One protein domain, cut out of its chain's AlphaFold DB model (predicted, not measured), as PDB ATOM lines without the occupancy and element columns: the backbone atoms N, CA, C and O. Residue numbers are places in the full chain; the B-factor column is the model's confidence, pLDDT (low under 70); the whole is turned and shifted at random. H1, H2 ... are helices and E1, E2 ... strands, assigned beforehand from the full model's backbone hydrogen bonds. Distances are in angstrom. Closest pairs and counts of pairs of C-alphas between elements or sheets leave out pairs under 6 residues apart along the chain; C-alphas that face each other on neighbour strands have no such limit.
ATOM      1  N   PHE A  69     335.597 419.663 656.883       97.50
ATOM      2  CA  PHE A  69     335.646 420.849 657.726       97.50
ATOM      3  C   PHE A  69     336.978 421.009 658.447       97.50
ATOM      4  O   PHE A  69     337.531 422.105 658.435       97.50
ATOM      5  N   ALA A  70     337.504 419.928 659.027       95.75
ATOM      6  CA  ALA A  70     338.789 419.954 659.717       95.75
ATOM      7  C   ALA A  70     339.920 420.395 658.773       95.75
ATOM      8  O   ALA A  70     340.680 421.305 659.102       95.75
ATOM      9  N   ASP A  71     339.981 419.813 657.573       94.44
ATOM     10  CA  ASP A  71     340.990 420.174 656.573       94.44
ATOM     11  C   ASP A  71     340.773 421.592 656.026       94.44
ATOM     12  O   ASP A  71     341.728 422.347 655.823       94.44
ATOM     13  N   PHE A  72     339.516 421.970 655.780       96.88
ATOM     14  CA  PHE A  72     339.173 423.299 655.288       96.88
ATOM     15  C   PHE A  72     339.609 424.380 656.278       96.88
ATOM     16  O   PHE A  72     340.273 425.331 655.874       96.88
ATOM     17  N   ASP A  73     339.274 424.229 657.560       97.81
ATOM     18  CA  ASP A  73     339.576 425.223 658.591       97.81
ATOM     19  C   ASP A  73     341.078 425.311 658.877       97.81
ATOM     20  O   ASP A  73     341.609 426.410 659.032       97.81
ATOM     21  N   ALA A  74     341.773 424.170 658.911       96.88
ATOM     22  CA  ALA A  74     343.204 424.134 659.190       96.88
ATOM     23  C   ALA A  74     344.046 424.738 658.053       96.88
ATOM     24  O   ALA A  74     345.023 425.441 658.322       96.88
ATOM     25  N   TYR A  75     343.671 424.481 656.794       95.69
ATOM     26  CA  TYR A  75     344.521 424.791 655.641       95.69
ATOM     27  C   TYR A  75     343.876 425.761 654.649       95.69
ATOM     28  O   TYR A  75     344.450 426.792 654.313       95.69
ATOM     29  N   PHE A  76     342.669 425.474 654.157       95.25
ATOM     30  CA  PHE A  76     342.094 426.280 653.076       95.25
ATOM     31  C   PHE A  76     341.702 427.688 653.549       95.25
ATOM     32  O   PHE A  76     342.015 428.679 652.885       95.25
ATOM     33  N   ALA A  77     341.039 427.789 654.702       96.56
ATOM     34  CA  ALA A  77     340.563 429.047 655.276       96.56
ATOM     35  C   ALA A  77     341.707 429.989 655.689       96.56
ATOM     36  O   ALA A  77     341.519 431.205 655.721       96.56
ATOM     37  N   THR A  78     342.891 429.440 655.967       96.81
ATOM     38  CA  THR A  78     344.103 430.187 656.335       96.81
ATOM     39  C   THR A  78     344.947 430.595 655.119       96.81
ATOM     40  O   THR A  78     345.958 431.276 655.274       96.81
ATOM     41  N   GLY A  79     344.525 430.220 653.905       94.00
ATOM     42  CA  GLY A  79     345.230 430.506 652.652       94.00
ATOM     43  C   GLY A  79     346.256 429.446 652.238       94.00
ATOM     44  O   GLY A  79     346.853 429.570 651.167       94.00
ATOM     45  N   ASP A  80     346.439 428.376 653.019       93.12
ATOM     46  CA  ASP A  80     347.295 427.241 652.664       93.12
ATOM     47  C   ASP A  80     346.567 426.237 651.747       93.12
ATOM     48  O   ASP A  80     346.219 425.108 652.104       93.12
ATOM     49  N   TYR A  81     346.339 426.653 650.501       89.25
ATOM     50  CA  TYR A  81     345.666 425.818 649.500       89.25
ATOM     51  C   TYR A  81     346.464 424.566 649.115       89.25
ATOM     52  O   TYR A  81     345.877 423.569 648.691       89.25
ATOM     53  N   ASN A  82     347.793 424.614 649.236       84.94
ATOM     54  CA  ASN A  82     348.651 423.469 648.944       84.94
ATOM     55  C   ASN A  82     348.584 422.442 650.076       84.94
ATOM     56  O   ASN A  82     348.443 421.254 649.792       84.94
ATOM     57  N   GLY A  83     348.617 422.883 651.337       88.62
ATOM     58  CA  GLY A  83     348.364 422.029 652.495       88.62
ATOM     59  C   GLY A  83     347.006 421.342 652.395       88.62
ATOM     60  O   GLY A  83     346.934 420.122 652.520       88.62
ATOM     61  N   PHE A  84     345.956 422.086 652.029       91.62
ATOM     62  CA  PHE A  84     344.625 421.512 651.811       91.62
ATOM     63  C   PHE A  84     344.625 420.427 650.720       91.62
ATOM     64  O   PHE A  84     344.135 419.318 650.939       91.62
ATOM     65  N   ALA A  85     345.214 420.718 649.556       87.69
ATOM     66  CA  ALA A  85     345.296 419.764 648.453       87.69
ATOM     67  C   ALA A  85     346.135 418.521 648.806       87.69
ATOM     68  O   ALA A  85     345.822 417.417 648.362       87.69
ATOM     69  N   ASN A  86     347.176 418.672 649.632       85.00
ATOM     70  CA  ASN A  86     348.010 417.556 650.083       85.00
ATOM     71  C   ASN A  86     347.233 416.547 650.932       85.00
ATOM     72  O   ASN A  86     347.484 415.346 650.812       85.00
ATOM     73  N   ARG A  87     346.287 417.042 651.735       88.00
ATOM     74  CA  ARG A  87     345.420 416.242 652.607       88.00
ATOM     75  C   ARG A  87     344.230 415.626 651.889       88.00
ATOM     76  O   ARG A  87     343.596 414.741 652.445       88.00
ATOM     77  N   TYR A  88     343.902 416.069 650.673       89.12
ATOM     78  CA  TYR A  88     342.660 415.650 650.026       89.12
ATOM     79  C   TYR A  88     342.624 414.144 649.742       89.12
ATOM     80  O   TYR A  88     341.669 413.458 650.106       89.12
ATOM     81  N   PHE A  89     343.703 413.633 649.151       88.50
ATOM     82  CA  PHE A  89     343.942 412.209 648.967       88.50
ATOM     83  C   PHE A  89     345.228 411.844 649.706       88.50
ATOM     84  O   PHE A  89     346.328 412.200 649.294       88.50
ATOM     85  N   GLU A  90     345.081 411.166 650.837       87.62
ATOM     86  CA  GLU A  90     346.185 410.597 651.607       87.62
ATOM     87  C   GLU A  90     345.694 409.341 652.337       87.62
ATOM     88  O   GLU A  90     344.489 409.080 652.455       87.62
ATOM     89  N   THR A  91     346.633 408.548 652.840       88.44
ATOM     90  CA  THR A  91     346.353 407.255 653.473       88.44
ATOM     91  C   THR A  91     345.623 407.370 654.812       88.44
ATOM     92  O   THR A  91     345.000 406.401 655.241       88.44
ATOM     93  N   HIS A  92     345.636 408.533 655.463       86.44
ATOM     94  CA  HIS A  92     344.896 408.767 656.708       86.44
ATOM     95  C   HIS A  92     343.428 409.180 656.490       86.44
ATOM     96  O   HIS A  92     342.645 409.120 657.431       86.44
ATOM     97  N   GLN A  93     343.033 409.528 655.262       90.62
ATOM     98  CA  GLN A  93     341.653 409.913 654.921       90.62
ATOM     99  C   GLN A  93     340.751 408.694 654.711       90.62
ATOM    100  O   GLN A  93     341.235 407.569 654.651       90.62
ATOM    101  N   SER A  94     339.447 408.890 654.520       89.56
ATOM    102  CA  SER A  94     338.454 407.820 654.298       89.56
ATOM    103  C   SER A  94     338.677 406.942 653.055       89.56
ATOM    104  O   SER A  94     338.018 405.916 652.929       89.56
ATOM    105  N   ASN A  95     339.599 407.299 652.155       91.94
ATOM    106  CA  ASN A  95     339.840 406.628 650.869       91.94
ATOM    107  C   ASN A  95     339.968 405.093 650.974       91.94
ATOM    108  O   ASN A  95     340.575 404.578 651.915       91.94
ATOM    109  N   VAL A  96     339.452 404.372 649.971       95.19
ATOM    110  CA  VAL A  96     339.476 402.898 649.908       95.19
ATOM    111  C   VAL A  96     340.691 402.398 649.130       95.19
ATOM    112  O   VAL A  96     341.405 401.518 649.605       95.19
ATOM    113  N   LEU A  97     340.941 402.974 647.954       95.44
ATOM    114  CA  LEU A  97     342.097 402.663 647.119       95.44
ATOM    115  C   LEU A  97     342.684 403.953 646.563       95.44
ATOM    116  O   LEU A  97     341.970 404.789 646.008       95.44
ATOM    117  N   LEU A  98     343.994 404.076 646.694       92.94
ATOM    118  CA  LEU A  98     344.811 405.159 646.198       92.94
ATOM    119  C   LEU A  98     345.790 404.618 645.162       92.94
ATOM    120  O   LEU A  98     346.278 403.493 645.264       92.94
ATOM    121  N   VAL A  99     346.142 405.469 644.212       88.38
ATOM    122  CA  VAL A  99     347.338 405.289 643.394       88.38
ATOM    123  C   VAL A  99     348.255 406.478 643.618       88.38
ATOM    124  O   VAL A  99     347.799 407.622 643.627       88.38
ATOM    125  N   ASN A 100     349.542 406.204 643.809       80.25
ATOM    126  CA  ASN A 100     350.564 407.234 643.731       80.25
ATOM    127  C   ASN A 100     350.987 407.350 642.266       80.25
ATOM    128  O   ASN A 100     351.448 406.371 641.677       80.25
ATOM    129  N   TYR A 101     350.774 408.512 641.658       68.12
ATOM    130  CA  TYR A 101     351.111 408.707 640.253       68.12
ATOM    131  C   TYR A 101     351.786 410.056 640.029       68.12
ATOM    132  O   TYR A 101     351.484 411.044 640.707       68.12
ATOM    133  N   THR A 102     352.692 410.105 639.049       59.41
ATOM    134  CA  THR A 102     353.243 411.362 638.540       59.41
ATOM    135  C   THR A 102     352.161 412.057 637.723       59.41
ATOM    136  O   THR A 102     351.925 411.733 636.559       59.41
ATOM    137  N   LEU A 103     351.441 412.994 638.331       59.66
ATOM    138  CA  LEU A 103     350.322 413.662 637.674       59.66
ATOM    139  C   LEU A 103     350.824 414.887 636.910       59.66
ATOM    140  O   LEU A 103     350.599 416.030 637.312       59.66
ATOM    141  N   THR A 104     351.445 414.655 635.754       54.41
ATOM    142  CA  THR A 104     351.673 415.720 634.760       54.41
ATOM    143  C   THR A 104     350.352 416.387 634.342       54.41
ATOM    144  O   THR A 104     350.324 417.572 634.031       54.41
ATOM    145  N   TRP A 105     349.222 415.666 634.420       53.47
ATOM    146  CA  TRP A 105     347.902 416.205 634.084       53.47
ATOM    147  C   TRP A 105     347.359 417.237 635.090       53.47
ATOM    148  O   TRP A 105     346.865 418.289 634.686       53.47
ATOM    149  N   ASN A 106     347.518 416.987 636.397       54.72
ATOM    150  CA  ASN A 106     347.106 417.927 637.456       54.72
ATOM    151  C   ASN A 106     348.078 419.105 637.622       54.72
ATOM    152  O   ASN A 106     347.746 420.101 638.262       54.72
ATOM    153  N   THR A 107     349.268 418.992 637.032       50.47
ATOM    154  CA  THR A 107     350.288 420.044 636.992       50.47
ATOM    155  C   THR A 107     350.308 420.823 635.688       50.47
ATOM    156  O   THR A 107     351.112 421.746 635.571       50.47
ATOM    157  N   PHE A 108     349.410 420.545 634.729       49.97
ATOM    158  CA  PHE A 108     349.194 421.492 633.640       49.97
ATOM    159  C   PHE A 108     348.676 422.794 634.248       49.97
ATOM    160  O   PHE A 108     347.494 422.947 634.552       49.97
ATOM    161  N   GLU A 109     349.604 423.732 634.406       51.66
ATOM    162  CA  GLU A 109     349.463 425.116 634.853       51.66
ATOM    163  C   GLU A 109     348.578 425.952 633.905       51.66
ATOM    164  O   GLU A 109     348.909 427.072 633.536       51.66
ATOM    165  N   ARG A 110     347.485 425.394 633.386       53.47
ATOM    166  CA  ARG A 110     346.704 425.974 632.289       53.47
ATOM    167  C   ARG A 110     345.203 425.931 632.532       53.47
ATOM    168  O   ARG A 110     344.441 425.831 631.580       53.47
ATOM    169  N   GLY A 111     344.756 426.020 633.784       56.56
ATOM    170  CA  GLY A 111     343.326 426.182 634.059       56.56
ATOM    171  C   GLY A 111     342.452 425.051 633.499       56.56
ATOM    172  O   GLY A 111     341.292 425.296 633.193       56.56
ATOM    173  N   SER A 112     342.990 423.839 633.328       60.88
ATOM    174  CA  SER A 112     342.352 422.762 632.551       60.88
ATOM    175  C   SER A 112     341.086 422.185 633.196       60.88
ATOM    176  O   SER A 112     340.313 421.497 632.535       60.88
ATOM    177  N   LEU A 113     340.861 422.464 634.482       75.38
ATOM    178  CA  LEU A 113     339.654 422.089 635.215       75.38
ATOM    179  C   LEU A 113     338.748 423.318 635.312       75.38
ATOM    180  O   LEU A 113     338.840 424.100 636.258       75.38
ATOM    181  N   TYR A 114     337.930 423.527 634.284       78.81
ATOM    182  CA  TYR A 114     337.009 424.660 634.206       78.81
ATOM    183  C   TYR A 114     335.902 424.552 635.262       78.81
ATOM    184  O   TYR A 114     335.280 423.493 635.393       78.81
ATOM    185  N   ALA A 115     335.657 425.626 636.023       86.19
ATOM    186  CA  ALA A 115     334.686 425.613 637.128       86.19
ATOM    187  C   ALA A 115     333.810 426.869 637.259       86.19
ATOM    188  O   ALA A 115     333.093 427.002 638.254       86.19
ATOM    189  N   ASN A 116     333.880 427.815 636.319       85.94
ATOM    190  CA  ASN A 116     333.330 429.162 636.511       85.94
ATOM    191  C   ASN A 116     331.821 429.181 636.802       85.94
ATOM    192  O   ASN A 116     331.402 429.839 637.755       85.94
ATOM    193  N   GLU A 117     331.030 428.450 636.023       86.38
ATOM    194  CA  GLU A 117     329.586 428.267 636.206       86.38
ATOM    195  C   GLU A 117     329.318 427.134 637.191       86.38
ATOM    196  O   GLU A 117     328.410 427.219 638.014       86.38
ATOM    197  N   TYR A 118     330.143 426.085 637.155       89.50
ATOM    198  CA  TYR A 118     329.944 424.900 637.982       89.50
ATOM    199  C   TYR A 118     329.976 425.212 639.483       89.50
ATOM    200  O   TYR A 118     329.112 424.752 640.228       89.50
ATOM    201  N   ARG A 119     330.902 426.065 639.939       90.56
ATOM    202  CA  ARG A 119     330.984 426.478 641.351       90.56
ATOM    203  C   ARG A 119     329.707 427.169 641.851       90.56
ATOM    204  O   ARG A 119     329.420 427.117 643.040       90.56
ATOM    205  N   ALA A 120     328.944 427.805 640.958       90.19
ATOM    206  CA  ALA A 120     327.698 428.489 641.305       90.19
ATOM    207  C   ALA A 120     326.524 427.516 641.521       90.19
ATOM    208  O   ALA A 120     325.478 427.924 642.013       90.19
ATOM    209  N   THR A 121     326.696 426.232 641.187       93.19
ATOM    210  CA  THR A 121     325.684 425.179 641.388       93.19
ATOM    211  C   THR A 121     325.698 424.569 642.792       93.19
ATOM    212  O   THR A 121     324.868 423.711 643.102       93.19
ATOM    213  N   PHE A 122     326.657 424.957 643.637       96.31
ATOM    214  CA  PHE A 122     326.750 424.492 645.017       96.31
ATOM    215  C   PHE A 122     325.800 425.289 645.911       96.31
ATOM    216  O   PHE A 122     325.644 426.500 645.760       96.31
ATOM    217  N   HIS A 123     325.188 424.606 646.876       95.75
ATOM    218  CA  HIS A 123     324.364 425.256 647.888       95.75
ATOM    219  C   HIS A 123     325.206 426.233 648.731       95.75
ATOM    220  O   HIS A 123     326.382 425.981 648.984       95.75
ATOM    221  N   ALA A 124     324.616 427.324 649.228       95.88
ATOM    222  CA  ALA A 124     325.351 428.357 649.971       95.88
ATOM    223  C   ALA A 124     326.073 427.816 651.223       95.88
ATOM    224  O   ALA A 124     327.169 428.273 651.566       95.88
ATOM    225  N   ASN A 125     325.493 426.809 651.882       97.19
ATOM    226  CA  ASN A 125     326.094 426.158 653.051       97.19
ATOM    227  C   ASN A 125     327.199 425.159 652.675       97.19
ATOM    228  O   ASN A 125     327.932 424.718 653.552       97.19
ATOM    229  N   ASP A 126     327.330 424.786 651.405       98.00
ATOM    230  CA  ASP A 126     328.241 423.737 650.965       98.00
ATOM    231  C   ASP A 126     329.689 424.239 650.877       98.00
ATOM    232  O   ASP A 126     330.048 425.070 650.038       98.00
ATOM    233  N   VAL A 127     330.547 423.705 651.743       97.38
ATOM    234  CA  VAL A 127     331.974 424.042 651.793       97.38
ATOM    235  C   VAL A 127     332.706 423.574 650.533       97.38
ATOM    236  O   VAL A 127     333.685 424.211 650.142       97.38
ATOM    237  N   ARG A 128     332.209 422.557 649.814       97.06
ATOM    238  CA  ARG A 128     332.796 422.131 648.529       97.06
ATOM    239  C   ARG A 128     332.731 423.242 647.480       97.06
ATOM    240  O   ARG A 128     333.659 423.389 646.697       97.06
ATOM    241  N   GLY A 129     331.715 424.106 647.517       95.50
ATOM    242  CA  GLY A 129     331.640 425.283 646.640       95.50
ATOM    243  C   GLY A 129     332.714 426.341 646.929       95.50
ATOM    244  O   GLY A 129     332.922 427.255 646.131       95.50
ATOM    245  N   ARG A 130     333.419 426.225 648.064       94.38
ATOM    246  CA  ARG A 130     334.408 427.196 648.554       94.38
ATOM    247  C   ARG A 130     335.849 426.738 648.361       94.38
ATOM    248  O   ARG A 130     336.742 427.557 648.524       94.38
ATOM    249  N   ILE A 131     336.092 425.485 647.961       93.31
ATOM    250  CA  ILE A 131     337.454 424.954 647.749       93.31
ATOM    251  C   ILE A 131     338.044 425.315 646.375       93.31
ATOM    252  O   ILE A 131     338.968 424.661 645.888       93.31
ATOM    253  N   PHE A 132     337.502 426.344 645.723       92.19
ATOM    254  CA  PHE A 132     337.925 426.808 644.409       92.19
ATOM    255  C   PHE A 132     338.747 428.087 644.526       92.19
ATOM    256  O   PHE A 132     338.384 429.005 645.258       92.19
ATOM    257  N   THR A 133     339.819 428.195 643.746       89.88
ATOM    258  CA  THR A 133     340.626 429.425 643.666       89.88
ATOM    259  C   THR A 133     340.724 429.912 642.232       89.88
ATOM    260  O   THR A 133     340.810 429.087 641.320       89.88
ATOM    261  N   LEU A 134     340.792 431.228 642.045       88.06
ATOM    262  CA  LEU A 134     341.065 431.826 640.743       88.06
ATOM    263  C   LEU A 134     342.474 431.438 640.262       88.06
ATOM    264  O   LEU A 134     343.436 431.519 641.025       88.06
ATOM    265  N   TRP A 135     342.578 431.019 639.004       80.50
ATOM    266  CA  TRP A 135     343.834 430.680 638.347       80.50
ATOM    267  C   TRP A 135     344.663 431.930 638.043       80.50
ATOM    268  O   TRP A 135     345.742 432.111 638.599       80.50
ATOM    269  N   SER A 136     344.158 432.799 637.167       81.19
ATOM    270  CA  SER A 136     344.791 434.071 636.830       81.19
ATOM    271  C   SER A 136     343.744 435.080 636.364       81.19
ATOM    272  O   SER A 136     342.653 434.701 635.942       81.19
ATOM    273  N   ALA A 137     344.073 436.370 636.425       83.75
ATOM    274  CA  ALA A 137     343.214 437.413 635.873       83.75
ATOM    275  C   ALA A 137     343.280 437.476 634.335       83.75
ATOM    276  O   ALA A 137     342.325 437.928 633.711       83.75
ATOM    277  N   GLN A 138     344.380 437.017 633.717       82.50
ATOM    278  CA  GLN A 138     344.527 436.996 632.255       82.50
ATOM    279  C   GLN A 138     343.683 435.890 631.608       82.50
ATOM    280  O   GLN A 138     343.157 436.064 630.512       82.50
ATOM    281  N   THR A 139     343.546 434.759 632.296       77.69
ATOM    282  CA  THR A 139     342.694 433.628 631.916       77.69
ATOM    283  C   THR A 139     341.778 433.289 633.093       77.69
ATOM    284  O   THR A 139     342.088 432.378 633.870       77.69
ATOM    285  N   PRO A 140     340.677 434.048 633.280       81.75
ATOM    286  CA  PRO A 140     339.814 433.923 634.448       81.75
ATOM    287  C   PRO A 140     339.128 432.557 634.471       81.75
ATOM    288  O   PRO A 140     338.099 432.331 633.835       81.75
ATOM    289  N   ASN A 141     339.714 431.641 635.235       84.62
ATOM    290  CA  ASN A 141     339.157 430.331 635.517       84.62
ATOM    291  C   ASN A 141     339.302 430.001 637.004       84.62
ATOM    292  O   ASN A 141     340.372 430.184 637.580       84.62
ATOM    293  N   TYR A 142     338.247 429.481 637.617       87.19
ATOM    294  CA  TYR A 142     338.314 428.873 638.940       87.19
ATOM    295  C   TYR A 142     338.702 427.400 638.834       87.19
ATOM    296  O   TYR A 142     338.238 426.690 637.951       87.19
ATOM    297  N   MET A 143     339.520 426.929 639.772       85.62
ATOM    298  CA  MET A 143     339.955 425.533 639.832       85.62
ATOM    299  C   MET A 143     339.743 424.964 641.229       85.62
ATOM    300  O   MET A 143     340.043 425.636 642.220       85.62
ATOM    301  N   ALA A 144     339.269 423.720 641.304       88.19
ATOM    302  CA  ALA A 144     339.118 422.998 642.562       88.19
ATOM    303  C   ALA A 144     340.487 422.649 643.169       88.19
ATOM    304  O   ALA A 144     341.367 422.122 642.486       88.19
ATOM    305  N   ARG A 145     340.664 422.868 644.475       87.56
ATOM    306  CA  ARG A 145     341.892 422.528 645.218       87.56
ATOM    307  C   ARG A 145     341.874 421.109 645.790       87.56
ATOM    308  O   ARG A 145     342.255 420.895 646.932       87.56
ATOM    309  N   LYS A 146     341.441 420.132 644.991       87.00
ATOM    310  CA  LYS A 146     341.498 418.708 645.367       87.00
ATOM    311  C   LYS A 146     342.851 418.054 645.079       87.00
ATOM    312  O   LYS A 146     343.182 417.045 645.681       87.00
ATOM    313  N   PHE A 147     343.626 418.614 644.152       81.88
ATOM    314  CA  PHE A 147     344.835 417.977 643.630       81.88
ATOM    315  C   PHE A 147     346.082 418.803 643.928       81.88
ATOM    316  O   PHE A 147     346.065 420.035 643.838       81.88
ATOM    317  N   ARG A 148     347.166 418.109 644.296       76.31
ATOM    318  CA  ARG A 148     348.447 418.732 644.649       76.31
ATOM    319  C   ARG A 148     349.035 419.453 643.436       76.31
ATOM    320  O   ARG A 148     349.027 418.923 642.329       76.31
ATOM    321  N   ARG A 149     349.582 420.648 643.675       69.12
ATOM    322  CA  ARG A 149     350.272 421.459 642.659       69.12
ATOM    323  C   ARG A 149     351.798 421.339 642.723       69.12
ATOM    324  O   ARG A 149     352.464 421.600 641.731       69.12
ATOM    325  N   ASN A 150     352.362 421.005 643.882       62.53
ATOM    326  CA  ASN A 150     353.796 421.172 644.099       62.53
ATOM    327  C   ASN A 150     354.632 420.183 643.270       62.53
ATOM    328  O   ASN A 150     354.372 418.979 643.249       62.53
ATOM    329  N   LEU A 151     355.672 420.714 642.631       56.56
ATOM    330  CA  LEU A 151     356.849 419.964 642.209       56.56
ATOM    331  C   LEU A 151     357.743 419.843 643.456       56.56
ATOM    332  O   LEU A 151     358.128 420.877 644.010       56.56
ATOM    333  N   PRO A 152     358.043 418.638 643.962       57.34
ATOM    334  CA  PRO A 152     359.139 418.461 644.899       57.34
ATOM    335  C   PRO A 152     360.450 418.943 644.256       57.34
ATOM    336  O   PRO A 152     360.542 419.137 643.042       57.34
ATOM    337  N   ALA A 153     361.479 419.159 645.077       57.97
ATOM    338  CA  ALA A 153     362.769 419.694 644.628       57.97
ATOM    339  C   ALA A 153     363.478 418.825 643.563       57.97
ATOM    340  O   ALA A 153     364.397 419.301 642.903       57.97
ATOM    341  N   ASP A 154     363.046 417.573 643.390       62.44
ATOM    342  CA  ASP A 154     363.511 416.627 642.369       62.44
ATOM    343  C   ASP A 154     362.847 416.818 640.988       62.44
ATOM    344  O   ASP A 154     363.190 416.119 640.034       62.44
ATOM    345  N   GLY A 155     361.909 417.765 640.866       58.53
ATOM    346  CA  GLY A 155     361.205 418.086 639.625       58.53
ATOM    347  C   GLY A 155     360.075 417.121 639.251       58.53
ATOM    348  O   GLY A 155     359.527 417.256 638.158       58.53
ATOM    349  N   GLN A 156     359.705 416.168 640.117       59.88
ATOM    350  CA  GLN A 156     358.696 415.142 639.820       59.88
ATOM    351  C   GLN A 156     357.428 415.313 640.663       59.88
ATOM    352  O   GLN A 156     357.401 415.002 641.849       59.88
ATOM    353  N   SER A 157     356.320 415.758 640.067       64.56
ATOM    354  CA  SER A 157     355.061 415.914 640.809       64.56
ATOM    355  C   SER A 157     354.335 414.593 641.046       64.56
ATOM    356  O   SER A 157     353.529 414.163 640.222       64.56
ATOM    357  N   TYR A 158     354.568 413.989 642.210       70.88
ATOM    358  CA  TYR A 158     353.773 412.868 642.709       70.88
ATOM    359  C   TYR A 158     352.596 413.355 643.551       70.88
ATOM    360  O   TYR A 158     352.748 414.165 644.473       70.88
ATOM    361  N   ALA A 159     351.418 412.813 643.276       74.69
ATOM    362  CA  ALA A 159     350.267 412.987 644.139       74.69
ATOM    363  C   ALA A 159     349.469 411.696 644.218       74.69
ATOM    364  O   ALA A 159     349.363 410.945 643.246       74.69
ATOM    365  N   ASP A 160     348.908 411.464 645.396       83.25
ATOM    366  CA  ASP A 160     347.966 410.378 645.584       83.25
ATOM    367  C   ASP A 160     346.623 410.794 644.984       83.25
ATOM    368  O   ASP A 160     346.220 411.959 645.065       83.25
ATOM    369  N   VAL A 161     345.936 409.841 644.365       85.81
ATOM    370  CA  VAL A 161     344.588 410.025 643.819       85.81
ATOM    371  C   VAL A 161     343.707 408.893 644.308       85.81
ATOM    372  O   VAL A 161     344.124 407.734 644.290       85.81
ATOM    373  N   GLY A 162     342.484 409.225 644.722       90.12
ATOM    374  CA  GLY A 162     341.447 408.245 645.021       90.12
ATOM    375  C   GLY A 162     340.976 407.525 643.763       90.12
ATOM    376  O   GLY A 162     340.367 408.137 642.892       90.12
ATOM    377  N   LEU A 163     341.231 406.217 643.680       93.44
ATOM    378  CA  LEU A 163     340.596 405.343 642.689       93.44
ATOM    379  C   LEU A 163     339.206 404.898 643.148       93.44
ATOM    380  O   LEU A 163     338.299 404.794 642.325       93.44
TER     381      LEU A 163
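Overview. This is residues 69 to 163 of the 284 residues of the protein "RagB/SusD family nutrient uptake outer membrane protein" of Parapusillimonas sp. SGNA-6 (UniProt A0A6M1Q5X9). Two small two-stranded ribbons stand at a distance from each other, E1 with E4 near one end of the domain and E2 with E3 toward the other, where the short helices H3 and H4 sit; a helical hairpin of H1 and H2 lies to one side between them. Two long stretches without named elements, residues 103 to 117 and 145 to 157, run between the two ends. The printed part has 95 residues, in the order H1, H2, E1, H3, H4, E2, E3, E4; both sheets are antiparallel. The class is mixed, with 42 residues in named elements, under half; the whole is compact, with a radius of gyration of the C-alphas of 13.7 A and spans of 35 by 32 by 25 A.

Along the chain. E1 is residues 97 to 102, 16.5 A long, and E4 residues 158 to 163, 15.2 A, ending at C-alpha 163 (340.596, 405.343, 642.689). H1, residues 69 to 76, begins at C-alpha 69 (335.646, 420.849, 657.726) and is 9.6 A long; H2, residues 81 to 88, is 10.6 A. H3 is residues 118 to 121, H4 127 to 130, E2 132 to 134 and E3 142 to 144.

Arrangement. E1 and E4 are antiparallel at 148 degrees, with N 163 and O 97 2.8 A apart, within hydrogen-bond range. The closest C-alphas of H2 and E4, those of Asn 86 and Ala 159, are 7.8 A apart. H1 and H2, a helical hairpin, touch at Tyr 75 and Phe 84, their closest C-alphas, 5.0 A apart; they run opposite ways at 35.0 degrees, only just a steep tilt. E2 and E3, a hairpin, are antiparallel at 146 degrees, with N 133 and O 143 3.0 A apart, within hydrogen-bond range. H3 and H4 only just touch, only at the corner, with 3 pairs of C-alphas within 8 A, the closest those of Arg 119 and Gly 129, 5.5 A. E1 and E2 are apart. Every O i to N i+4 pair is within hydrogen-bond range in H1 and H2; H3 and H4 are too short for one.

Size, cuts and confidence. The two C-alphas farthest apart, those of Ala 124 and Asp 154, are 40.6 A apart. The printed part has no cut; the links E1 to H3 and E3 to E4 are long. Residues 101 to 112 and 149 to 157 are under pLDDT 70.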